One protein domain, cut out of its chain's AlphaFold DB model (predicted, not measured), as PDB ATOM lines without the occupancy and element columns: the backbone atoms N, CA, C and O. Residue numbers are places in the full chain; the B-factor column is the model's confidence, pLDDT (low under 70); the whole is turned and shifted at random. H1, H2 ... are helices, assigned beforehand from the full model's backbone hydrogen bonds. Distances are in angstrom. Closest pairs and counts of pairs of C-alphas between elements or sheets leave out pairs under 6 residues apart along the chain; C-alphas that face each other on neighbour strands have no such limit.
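This is residues 2 to 61 and 96 to 118 of the 118 residues of a protein of Salmonella enterica subsp. arizonae (UniProt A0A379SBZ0). One long helix, H4, runs through the middle of an elongated, loosely built model, with H1 packed on the later part of H4 and H2 on its beginning, so that H1 and H2 lie far from each other. Short H3 makes a corner with the end of H2, and a long link without named elements loops out past H1, where residues 13 to 19 stick out, and then passes beside H4 to reach H2. The printed part has 83 residues with four named helices, in the order H1, H2, H3, H4, and no named strand; the class is all helix. The whole is loose, with a radius of gyration of the C-alphas of 14.7 A, and spans 43 by 27 by 23 A.

Find C-alpha 99 at (117.328, 87.377, 93.203); from there H4, residues 99 to 114, runs 22.8 A to C-alpha 114 at (107.738, 105.869, 83.988). Go back to C-alpha 2 at (100.909, 89.203, 83.333), where H1, residues 2 to 12, begins; it is 15.4 A long. H2 holds residues 35 to 46 and is 16.2 A long, and H3 holds residues 49 to 52, 5.0 A from first to last C-alpha.

Begin with H4, the hub, which touches the three other helices. With its residues 108 to 112 alone it touches H1; look at the C-alphas of Leu 8 and Val 112, the closest pair, 6.0 A apart. These two helices run the same way at a steep tilt of 53 degrees. With residues 99 to 103 alone H4 touches residues 42 to 46 of H2, where the closest C-alphas, those of Leu 42 and Arg 103, are 6.0 A apart. H2 and H4 run opposite ways at a steep tilt of 47 degrees. H3 and H4 only just touch, with 3 pairs of C-alphas within 8 A; the closest are those of Arg 52 and Trp 99, 5.0 A apart. H2 and H3 touch only at the corner by their tight link, and only just, with 3 pairs; their closest C-alphas, those of Glu 46 and Arg 52, are 5.0 A apart. H1 is apart from H2 and from H3. In H1, H2 and H4 every O i to N i+4 pair is within hydrogen-bond range, and H3 is too short for such a pair.

Look for the two C-alphas farthest apart, those of Asp 18 and Arg 50, at 43.6 A. The link from H1 to H2, residues 13 to 34, is long; residues 13 to 19 stand free, and so do residues 32 to 37, of which 35 to 37 belong to H2. Residues 62 to 95 are not printed, in the link across the cut from H3 to H4, and C-alphas 61 and 96 are 6.3 A apart. The mean pLDDT of the printed part is 87.8, and residue 118, the chain's last, is under 70.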
ATOM      1  N   GLY A   2     101.457  89.095  84.699       89.00
ATOM      2  CA  GLY A   2     100.909  89.203  83.333       89.00
ATOM      3  C   GLY A   2     100.467  90.612  82.923       89.00
ATOM      4  O   GLY A   2     100.782  91.047  81.824       89.00
ATOM      5  N   GLY A   3      99.849  91.369  83.837       91.75
ATOM      6  CA  GLY A   3      99.475  92.755  83.552       91.75
ATOM      7  C   GLY A   3     100.655  93.699  83.296       91.75
ATOM      8  O   GLY A   3     100.566  94.523  82.402       91.75
ATOM      9  N   ALA A   4     101.782  93.540  83.998       92.56
ATOM     10  CA  ALA A   4     102.984  94.340  83.739       92.56
ATOM     11  C   ALA A   4     103.584  94.030  82.366       92.56
ATOM     12  O   ALA A   4     103.921  94.944  81.622       92.56
ATOM     13  N   ILE A   5     103.637  92.746  82.001       92.75
ATOM     14  CA  ILE A   5     104.118  92.305  80.687       92.75
ATOM     15  C   ILE A   5     103.229  92.879  79.580       92.75
ATOM     16  O   ILE A   5     103.742  93.447  78.621       92.75
ATOM     17  N   ALA A   6     101.906  92.768  79.726       93.56
ATOM     18  CA  ALA A   6     100.957  93.293  78.749       93.56
ATOM     19  C   ALA A   6     101.087  94.816  78.587       93.56
ATOM     20  O   ALA A   6     101.143  95.307  77.462       93.56
ATOM     21  N   THR A   7     101.209  95.563  79.689       93.56
ATOM     22  CA  THR A   7     101.410  97.016  79.640       93.56
ATOM     23  C   THR A   7     102.726  97.390  78.961       93.56
ATOM     24  O   THR A   7     102.716  98.213  78.049       93.56
ATOM     25  N   LEU A   8     103.848  96.764  79.339       92.88
ATOM     26  CA  LEU A   8     105.150  97.019  78.706       92.88
ATOM     27  C   LEU A   8     105.137  96.683  77.216       92.88
ATOM     28  O   LEU A   8     105.721  97.403  76.407       92.88
ATOM     29  N   PHE A   9     104.457  95.600  76.842       93.88
ATOM     30  CA  PHE A   9     104.302  95.208  75.450       93.88
ATOM     31  C   PHE A   9     103.568  96.290  74.647       93.88
ATOM     32  O   PHE A   9     104.060  96.699  73.597       93.88
ATOM     33  N   LEU A  10     102.450  96.809  75.161       92.94
ATOM     34  CA  LEU A  10     101.694  97.886  74.510       92.94
ATOM     35  C   LEU A  10     102.443  99.226  74.494       92.94
ATOM     36  O   LEU A  10     102.325  99.977  73.533       92.94
ATOM     37  N   GLN A  11     103.244  99.524  75.520       90.75
ATOM     38  CA  GLN A  11     104.091 100.722  75.540       90.75
ATOM     39  C   GLN A  11     105.230 100.639  74.510       90.75
ATOM     40  O   GLN A  11     105.603 101.647  73.910       90.75
ATOM     41  N   ARG A  12     105.804  99.447  74.302       90.94
ATOM     42  CA  ARG A  12     106.958  99.248  73.411       90.94
ATOM     43  C   ARG A  12     106.565  99.055  71.950       90.94
ATOM     44  O   ARG A  12     107.304  99.474  71.060       90.94
ATOM     45  N   HIS A  13     105.436  98.408  71.692       90.00
ATOM     46  CA  HIS A  13     104.986  98.073  70.347       90.00
ATOM     47  C   HIS A  13     103.746  98.885  69.987       90.00
ATOM     48  O   HIS A  13     102.766  98.893  70.722       90.00
ATOM     49  N   ARG A  14     103.751  99.515  68.805       80.12
ATOM     50  CA  ARG A  14     102.574 100.204  68.249       80.12
ATOM     51  C   ARG A  14     101.534  99.198  67.740       80.12
ATOM     52  O   ARG A  14     101.290  99.091  66.540       80.12
ATOM     53  N   VAL A  15     100.960  98.428  68.655       85.88
ATOM     54  CA  VAL A  15      99.837  97.525  68.392       85.88
ATOM     55  C   VAL A  15      98.546  98.322  68.543       85.88
ATOM     56  O   VAL A  15      98.405  99.103  69.481       85.88
ATOM     57  N   ARG A  16      97.595  98.140  67.619       84.81
ATOM     58  CA  ARG A  16      96.245  98.691  67.791       84.81
ATOM     59  C   ARG A  16      95.567  97.929  68.924       84.81
ATOM     60  O   ARG A  16      95.259  96.750  68.776       84.81
ATOM     61  N   CYS A  17      95.403  98.593  70.057       88.50
ATOM     62  CA  CYS A  17      94.692  98.085  71.216       88.50
ATOM     63  C   CYS A  17      93.699  99.166  71.631       88.50
ATOM     64  O   CYS A  17      94.103 100.204  72.148       88.50
ATOM     65  N   ASP A  18      92.415  98.944  71.349       92.56
ATOM     66  CA  ASP A  18      91.365  99.921  71.652       92.56
ATOM     67  C   ASP A  18      91.076  99.992  73.161       92.56
ATOM     68  O   ASP A  18      90.740 101.049  73.686       92.56
ATOM     69  N   ALA A  19      91.238  98.869  73.874       91.19
ATOM     70  CA  ALA A  19      91.107  98.791  75.325       91.19
ATOM     71  C   ALA A  19      91.838  97.567  75.901       91.19
ATOM     72  O   ALA A  19      91.953  96.525  75.252       91.19
ATOM     73  N   ILE A  20      92.266  97.671  77.161       91.94
ATOM     74  CA  ILE A  20      92.838  96.567  77.940       91.94
ATOM     75  C   ILE A  20      92.277  96.573  79.367       91.94
ATOM     76  O   ILE A  20      92.161  97.623  79.994       91.94
ATOM     77  N   ALA A  21      91.948  95.392  79.896       93.94
ATOM     78  CA  ALA A  21      91.546  95.201  81.287       93.94
ATOM     79  C   ALA A  21      92.606  94.373  82.024       93.94
ATOM     80  O   ALA A  21      92.963  93.276  81.593       93.94
ATOM     81  N   LEU A  22      93.112  94.896  83.142       93.25
ATOM     82  CA  LEU A  22      94.178  94.276  83.929       93.25
ATOM     83  C   LEU A  22      93.658  93.888  85.315       93.25
ATOM     84  O   LEU A  22      93.205  94.739  86.075       93.25
ATOM     85  N   THR A  23      93.771  92.612  85.684       91.88
ATOM     86  CA  THR A  23      93.394  92.123  87.020       91.88
ATOM     87  C   THR A  23      94.634  91.936  87.888       91.88
ATOM     88  O   THR A  23      95.480  91.099  87.568       91.88
ATOM     89  N   ALA A  24      94.738  92.697  88.983       89.62
ATOM     90  CA  ALA A  24      95.891  92.695  89.892       89.62
ATOM     91  C   ALA A  24      97.252  92.797  89.154       89.62
ATOM     92  O   ALA A  24      98.098  91.897  89.264       89.62
ATOM     93  N   PRO A  25      97.474  93.860  88.350       90.75
ATOM     94  CA  PRO A  25      98.752  94.052  87.680       90.75
ATOM     95  C   PRO A  25      99.872  94.252  88.708       90.75
ATOM     96  O   PRO A  25      99.707  94.923  89.722       90.75
ATOM     97  N   MET A  26     101.032  93.659  88.435       91.25
ATOM     98  CA  MET A  26     102.197  93.739  89.318       91.25
ATOM     99  C   MET A  26     103.134  94.834  88.812       91.25
ATOM    100  O   MET A  26     104.125  94.526  88.163       91.25
ATOM    101  N   PHE A  27     102.808  96.100  89.070       90.62
ATOM    102  CA  PHE A  27     103.639  97.252  88.676       90.62
ATOM    103  C   PHE A  27     104.747  97.579  89.691       90.62
ATOM    104  O   PHE A  27     105.204  98.711  89.791       90.62
ATOM    105  N   GLY A  28     105.172  96.583  90.464       87.94
ATOM    106  CA  GLY A  28     106.225  96.710  91.460       87.94
ATOM    107  C   GLY A  28     106.169  95.586  92.489       87.94
ATOM    108  O   GLY A  28     105.205  94.817  92.549       87.94
ATOM    109  N   ILE A  29     107.218  95.506  93.304       86.94
ATOM    110  CA  ILE A  29     107.332  94.582  94.435       86.94
ATOM    111  C   ILE A  29     107.566  95.427  95.686       86.94
ATOM    112  O   ILE A  29     108.500  96.224  95.738       86.94
ATOM    113  N   VAL A  30     106.720  95.256  96.701       83.69
ATOM    114  CA  VAL A  30     106.862  95.983  97.967       83.69
ATOM    115  C   VAL A  30     107.843  95.237  98.864       83.69
ATOM    116  O   VAL A  30     107.549  94.141  99.341       83.69
ATOM    117  N   ILE A  31     108.999  95.847  99.118       85.12
ATOM    118  CA  ILE A  31     110.023  95.338 100.035       85.12
ATOM    119  C   ILE A  31     110.127  96.306 101.215       85.12
ATOM    120  O   ILE A  31     110.158  97.519 101.032       85.12
ATOM    121  N   ARG A  32     110.185  95.775 102.443       83.75
ATOM    122  CA  ARG A  32     110.301  96.564 103.687       83.75
ATOM    123  C   ARG A  32     111.737  97.050 103.930       83.75
ATOM    124  O   ARG A  32     112.282  96.865 105.012       83.75
ATOM    125  N   LEU A  33     112.364  97.613 102.905       84.75
ATOM    126  CA  LEU A  33     113.704  98.186 102.947       84.75
ATOM    127  C   LEU A  33     113.720  99.470 102.107       84.75
ATOM    128  O   LEU A  33     112.986  99.551 101.119       84.75
ATOM    129  N   PRO A  34     114.557 100.460 102.455       87.19
ATOM    130  CA  PRO A  34     114.773 101.627 101.609       87.19
ATOM    131  C   PRO A  34     115.207 101.225 100.194       87.19
ATOM    132  O   PRO A  34     116.055 100.347 100.024       87.19
ATOM    133  N   SER A  35     114.670 101.898  99.174       82.75
ATOM    134  CA  SER A  35     114.912 101.574  97.759       82.75
ATOM    135  C   SER A  35     116.397 101.568  97.380       82.75
ATOM    136  O   SER A  35     116.829 100.691  96.638       82.75
ATOM    137  N   PHE A  36     117.197 102.487  97.932       86.06
ATOM    138  CA  PHE A  36     118.643 102.525  97.692       86.06
ATOM    139  C   PHE A  36     119.342 101.248  98.188       86.06
ATOM    140  O   PHE A  36     120.176 100.691  97.481       86.06
ATOM    141  N   MET A  37     118.954 100.731  99.360       88.06
ATOM    142  CA  MET A  37     119.510  99.486  99.900       88.06
ATOM    143  C   MET A  37     119.111  98.296  99.037       88.06
ATOM    144  O   MET A  37     119.953  97.465  98.713       88.06
ATOM    145  N   VAL A  38     117.838  98.232  98.639       86.19
ATOM    146  CA  VAL A  38     117.326  97.162  97.773       86.19
ATOM    147  C   VAL A  38     118.105  97.116  96.459       86.19
ATOM    148  O   VAL A  38     118.554  96.042  96.070       86.19
ATOM    149  N   ARG A  39     118.335  98.267  95.816       86.25
ATOM    150  CA  ARG A  39     119.114  98.352  94.570       86.25
ATOM    151  C   ARG A  39     120.545  97.849  94.753       86.25
ATOM    152  O   ARG A  39     120.965  96.974  94.009       86.25
ATOM    153  N   HIS A  40     121.249  98.303  95.793       87.06
ATOM    154  CA  HIS A  40     122.613  97.840  96.065       87.06
ATOM    155  C   HIS A  40     122.706  96.327  96.302       87.06
ATOM    156  O   HIS A  40     123.633  95.689  95.808       87.06
ATOM    157  N   ILE A  41     121.747  95.742  97.031       86.31
ATOM    158  CA  ILE A  41     121.712  94.292  97.270       86.31
ATOM    159  C   ILE A  41     121.460  93.537  95.962       86.31
ATOM    160  O   ILE A  41     122.135  92.546  95.689       86.31
ATOM    161  N   LEU A  42     120.507  94.003  95.150       85.62
ATOM    162  CA  LEU A  42     120.157  93.358  93.885       85.62
ATOM    163  C   LEU A  42     121.290  93.445  92.864       85.62
ATOM    164  O   LEU A  42     121.583  92.445  92.218       85.62
ATOM    165  N   ASP A  43     121.957  94.591  92.747       86.81
ATOM    166  CA  ASP A  43     123.084  94.758  91.825       86.81
ATOM    167  C   ASP A  43     124.300  93.926  92.260       86.81
ATOM    168  O   ASP A  43     124.974  93.321  91.425       86.81
ATOM    169  N   TRP A  44     124.552  93.815  93.569       87.56
ATOM    170  CA  TRP A  44     125.578  92.911  94.093       87.56
ATOM    171  C   TRP A  44     125.245  91.435  93.818       87.56
ATOM    172  O   TRP A  44     126.122  90.673  93.400       87.56
ATOM    173  N   ALA A  45     123.986  91.032  94.025       83.31
ATOM    174  CA  ALA A  45     123.523  89.671  93.764       83.31
ATOM    175  C   ALA A  45     123.590  89.320  92.269       83.31
ATOM    176  O   ALA A  45     123.982  88.209  91.922       83.31
ATOM    177  N   GLU A  46     123.275  90.274  91.387       84.62
ATOM    178  CA  GLU A  46     123.342  90.115  89.930       84.62
ATOM    179  C   GLU A  46     124.777  89.854  89.443       84.62
ATOM    180  O   GLU A  46     124.989  89.028  88.556       84.62
ATOM    181  N   GLY A  47     125.773  90.492  90.069       82.50
ATOM    182  CA  GLY A  47     127.193  90.280  89.766       82.50
ATOM    183  C   GLY A  47     127.724  88.883  90.115       82.50
ATOM    184  O   GLY A  47     128.809  88.510  89.669       82.50
ATOM    185  N   HIS A  48     126.972  88.087  90.879       85.12
ATOM    186  CA  HIS A  48     127.368  86.749  91.313       85.12
ATOM    187  C   HIS A  48     126.389  85.706  90.768       85.12
ATOM    188  O   HIS A  48     125.354  85.453  91.378       85.12
ATOM    189  N   GLN A  49     126.736  85.029  89.666       79.75
ATOM    190  CA  GLN A  49     125.840  84.088  88.968       79.75
ATOM    191  C   GLN A  49     125.148  83.076  89.901       79.75
ATOM    192  O   GLN A  49     123.943  82.858  89.799       79.75
ATOM    193  N   ARG A  50     125.896  82.500  90.850       79.88
ATOM    194  CA  ARG A  50     125.358  81.528  91.812       79.88
ATOM    195  C   ARG A  50     124.317  82.130  92.757       79.88
ATOM    196  O   ARG A  50     123.397  81.428  93.139       79.88
ATOM    197  N   ILE A  51     124.470  83.397  93.135       79.38
ATOM    198  CA  ILE A  51     123.547  84.109  94.029       79.38
ATOM    199  C   ILE A  51     122.349  84.609  93.230       79.38
ATOM    200  O   ILE A  51     121.218  84.445  93.661       79.38
ATOM    201  N   ARG A  52     122.584  85.150  92.034       81.19
ATOM    202  CA  ARG A  52     121.550  85.596  91.098       81.19
ATOM    203  C   ARG A  52     120.472  84.532  90.854       81.19
ATOM    204  O   ARG A  52     119.281  84.849  90.826       81.19
ATOM    205  N   GLU A  53     120.906  83.290  90.650       83.81
ATOM    206  CA  GLU A  53     120.041  82.136  90.374       83.81
ATOM    207  C   GLU A  53     119.458  81.506  91.646       83.81
ATOM    208  O   GLU A  53     118.529  80.702  91.560       83.81
ATOM    209  N   ASP A  54     119.953  81.896  92.822       87.88
ATOM    210  CA  ASP A  54     119.445  81.414  94.098       87.88
ATOM    211  C   ASP A  54     118.165  82.151  94.514       87.88
ATOM    212  O   ASP A  54     117.839  83.249  94.041       87.88
ATOM    213  N   TYR A  55     117.425  81.535  95.429       88.44
ATOM    214  CA  TYR A  55     116.197  82.107  95.968       88.44
ATOM    215  C   TYR A  55     116.484  83.392  96.757       88.44
ATOM    216  O   TYR A  55     117.428  83.466  97.546       88.44
ATOM    217  N   ALA A  56     115.637  84.409  96.579       86.38
ATOM    218  CA  ALA A  56     115.722  85.632  97.368       86.38
ATOM    219  C   ALA A  56     115.506  85.327  98.862       86.38
ATOM    220  O   ALA A  56     114.809  84.370  99.219       86.38
ATOM    221  N   ILE A  57     116.072  86.153  99.747       83.44
ATOM    222  CA  ILE A  57     115.963  85.958 101.204       83.44
ATOM    223  C   ILE A  57     114.498  85.803 101.633       83.44
ATOM    224  O   ILE A  57     113.630  86.584 101.249       83.44
ATOM    225  N   GLY A  58     114.234  84.791 102.466       81.06
ATOM    226  CA  GLY A  58     112.891  84.474 102.964       81.06
ATOM    227  C   GLY A  58     112.037  83.666 101.985       81.06
ATOM    228  O   GLY A  58     110.886  83.355 102.290       81.06
ATOM    229  N   THR A  59     112.592  83.302 100.832       85.94
ATOM    230  CA  THR A  59     111.949  82.458  99.828       85.94
ATOM    231  C   THR A  59     112.736  81.158  99.651       85.94
ATOM    232  O   THR A  59     113.787  80.965 100.263       85.94
ATOM    233  N   GLY A  60     112.209  80.209  98.882       88.38
ATOM    234  CA  GLY A  60     112.874  78.923  98.711       88.38
ATOM    235  C   GLY A  60     112.122  77.985  97.791       88.38
ATOM    236  O   GLY A  60     111.119  78.351  97.181       88.38
ATOM    237  N   GLN A  61     112.598  76.747  97.723       87.81
ATOM    238  CA  GLN A  61     111.933  75.693  96.967       87.81
ATOM    239  C   GLN A  61     110.475  75.520  97.397       87.81
ATOM    240  O   GLN A  61     110.105  75.756  98.551       87.81
ATOM    241  N   GLY A  96     109.904  79.996  95.332       89.44
ATOM    242  CA  GLY A  96     109.910  81.438  95.477       89.44
ATOM    243  C   GLY A  96     110.691  82.151  94.368       89.44
ATOM    244  O   GLY A  96     111.357  81.517  93.552       89.44
ATOM    245  N   PRO A  97     110.615  83.485  94.322       91.06
ATOM    246  CA  PRO A  97     111.376  84.269  93.363       91.06
ATOM    247  C   PRO A  97     112.884  84.208  93.641       91.06
ATOM    248  O   PRO A  97     113.323  84.268  94.789       91.06
ATOM    249  N   THR A  98     113.685  84.132  92.579       92.12
ATOM    250  CA  THR A  98     115.144  84.280  92.658       92.12
ATOM    251  C   THR A  98     115.547  85.745  92.772       92.12
ATOM    252  O   THR A  98     114.749  86.640  92.477       92.12
ATOM    253  N   TRP A  99     116.793  86.012  93.163       90.38
ATOM    254  CA  TRP A  99     117.328  87.377  93.203       90.38
ATOM    255  C   TRP A  99     117.200  88.103  91.864       90.38
ATOM    256  O   TRP A  99     116.729  89.241  91.824       90.38
ATOM    257  N   HIS A 100     117.525  87.412  90.769       91.44
ATOM    258  CA  HIS A 100     117.348  87.940  89.419       91.44
ATOM    259  C   HIS A 100     115.896  88.305  89.124       91.44
ATOM    260  O   HIS A 100     115.594  89.401  88.660       91.44
ATOM    261  N   TRP A 101     114.969  87.394  89.439       92.56
ATOM    262  CA  TRP A 101     113.553  87.623  89.189       92.56
ATOM    263  C   TRP A 101     113.040  88.837  89.969       92.56
ATOM    264  O   TRP A 101     112.264  89.625  89.429       92.56
ATOM    265  N   VAL A 102     113.479  89.019  91.222       91.75
ATOM    266  CA  VAL A 102     113.093  90.185  92.035       91.75
ATOM    267  C   VAL A 102     113.600  91.471  91.391       91.75
ATOM    268  O   VAL A 102     112.838  92.431  91.281       91.75
ATOM    269  N   ARG A 103     114.857  91.480  90.935       91.06
ATOM    270  CA  ARG A 103     115.457  92.625  90.245       91.06
ATOM    271  C   ARG A 103     114.665  93.008  88.999       91.06
ATOM    272  O   ARG A 103     114.207  94.145  88.897       91.06
ATOM    273  N   GLU A 104     114.436  92.052  88.106       91.62
ATOM    274  CA  GLU A 104     113.690  92.282  86.867       91.62
ATOM    275  C   GLU A 104     112.232  92.677  87.139       91.62
ATOM    276  O   GLU A 104     111.683  93.540  86.460       91.62
ATOM    277  N   GLY A 105     111.607  92.115  88.177       91.69
ATOM    278  CA  GLY A 105     110.258  92.489  88.595       91.69
ATOM    279  C   GLY A 105     110.146  93.945  89.061       91.69
ATOM    280  O   GLY A 105     109.156  94.609  88.747       91.69
ATOM    281  N   ILE A 106     111.154  94.454  89.778       91.31
ATOM    282  CA  ILE A 106     111.218  95.867  90.184       91.31
ATOM    283  C   ILE A 106     111.449  96.759  88.964       91.31
ATOM    284  O   ILE A 106     110.684  97.700  88.763       91.31
ATOM    285  N   LEU A 107     112.439  96.440  88.126       91.62
ATOM    286  CA  LEU A 107     112.763  97.230  86.933       91.62
ATOM    287  C   LEU A 107     111.584  97.312  85.957       91.62
ATOM    288  O   LEU A 107     111.258  98.392  85.469       91.62
ATOM    289  N   ALA A 108     110.903  96.190  85.715       92.50
ATOM    290  CA  ALA A 108     109.707  96.149  84.883       92.50
ATOM    291  C   ALA A 108     108.586  97.030  85.456       92.50
ATOM    292  O   ALA A 108     107.918  97.741  84.708       92.50
ATOM    293  N   GLY A 109     108.386  97.008  86.778       91.31
ATOM    294  CA  GLY A 109     107.417  97.871  87.454       91.31
ATOM    295  C   GLY A 109     107.746  99.357  87.298       91.31
ATOM    296  O   GLY A 109     106.890 100.128  86.865       91.31
ATOM    297  N   GLU A 110     108.996  99.743  87.568       91.00
ATOM    298  CA  GLU A 110     109.478 101.120  87.393       91.00
ATOM    299  C   GLU A 110     109.311 101.597  85.942       91.00
ATOM    300  O   GLU A 110     108.847 102.712  85.707       91.00
ATOM    301  N   GLN A 111     109.616 100.741  84.963       92.56
ATOM    302  CA  GLN A 111     109.461 101.066  83.546       92.56
ATOM    303  C   GLN A 111     107.995 101.293  83.155       92.56
ATOM    304  O   GLN A 111     107.709 102.232  82.411       92.56
ATOM    305  N   VAL A 112     107.069 100.467  83.661       92.31
ATOM    306  CA  VAL A 112     105.632 100.668  83.418       92.31
ATOM    307  C   VAL A 112     105.195 102.041  83.916       92.31
ATOM    308  O   VAL A 112     104.532 102.771  83.177       92.31
ATOM    309  N   LEU A 113     105.572 102.383  85.152       90.25
ATOM    310  CA  LEU A 113     105.178 103.634  85.798       90.25
ATOM    311  C   LEU A 113     105.788 104.850  85.091       90.25
ATOM    312  O   LEU A 113     105.065 105.789  84.773       90.25
ATOM    313  N   ALA A 114     107.073 104.799  84.736       90.75
ATOM    314  CA  ALA A 114     107.738 105.869  83.988       90.75
ATOM    315  C   ALA A 114     107.124 106.103  82.594       90.75
ATOM    316  O   ALA A 114     107.179 107.209  82.058       90.75
ATOM    317  N   GLY A 115     106.547 105.065  81.980       86.00
ATOM    318  CA  GLY A 115     105.817 105.184  80.718       86.00
ATOM    319  C   GLY A 115     104.413 105.780  80.856       86.00
ATOM    320  O   GLY A 115     103.842 106.163  79.842       86.00
ATOM    321  N   ALA A 116     103.855 105.847  82.068       84.38
ATOM    322  CA  ALA A 116     102.548 106.450  82.336       84.38
ATOM    323  C   ALA A 116     102.624 107.963  82.615       84.38
ATOM    324  O   ALA A 116     101.619 108.651  82.483       84.38
ATOM    325  N   GLU A 117     103.797 108.479  82.996       74.25
ATOM    326  CA  GLU A 117     104.038 109.914  83.230       74.25
ATOM    327  C   GLU A 117     104.318 110.716  81.942       74.25
ATOM    328  O   GLU A 117     104.521 111.928  82.007       74.25
ATOM    329  N   ARG A 118     104.359 110.056  80.779       56.16
ATOM    330  CA  ARG A 118     104.558 110.684  79.463       56.16
ATOM    331  C   ARG A 118     103.234 110.958  78.770       56.16
ATOM    332  O   ARG A 118     103.162 112.007  78.095       56.16
TER     333      ARG A 118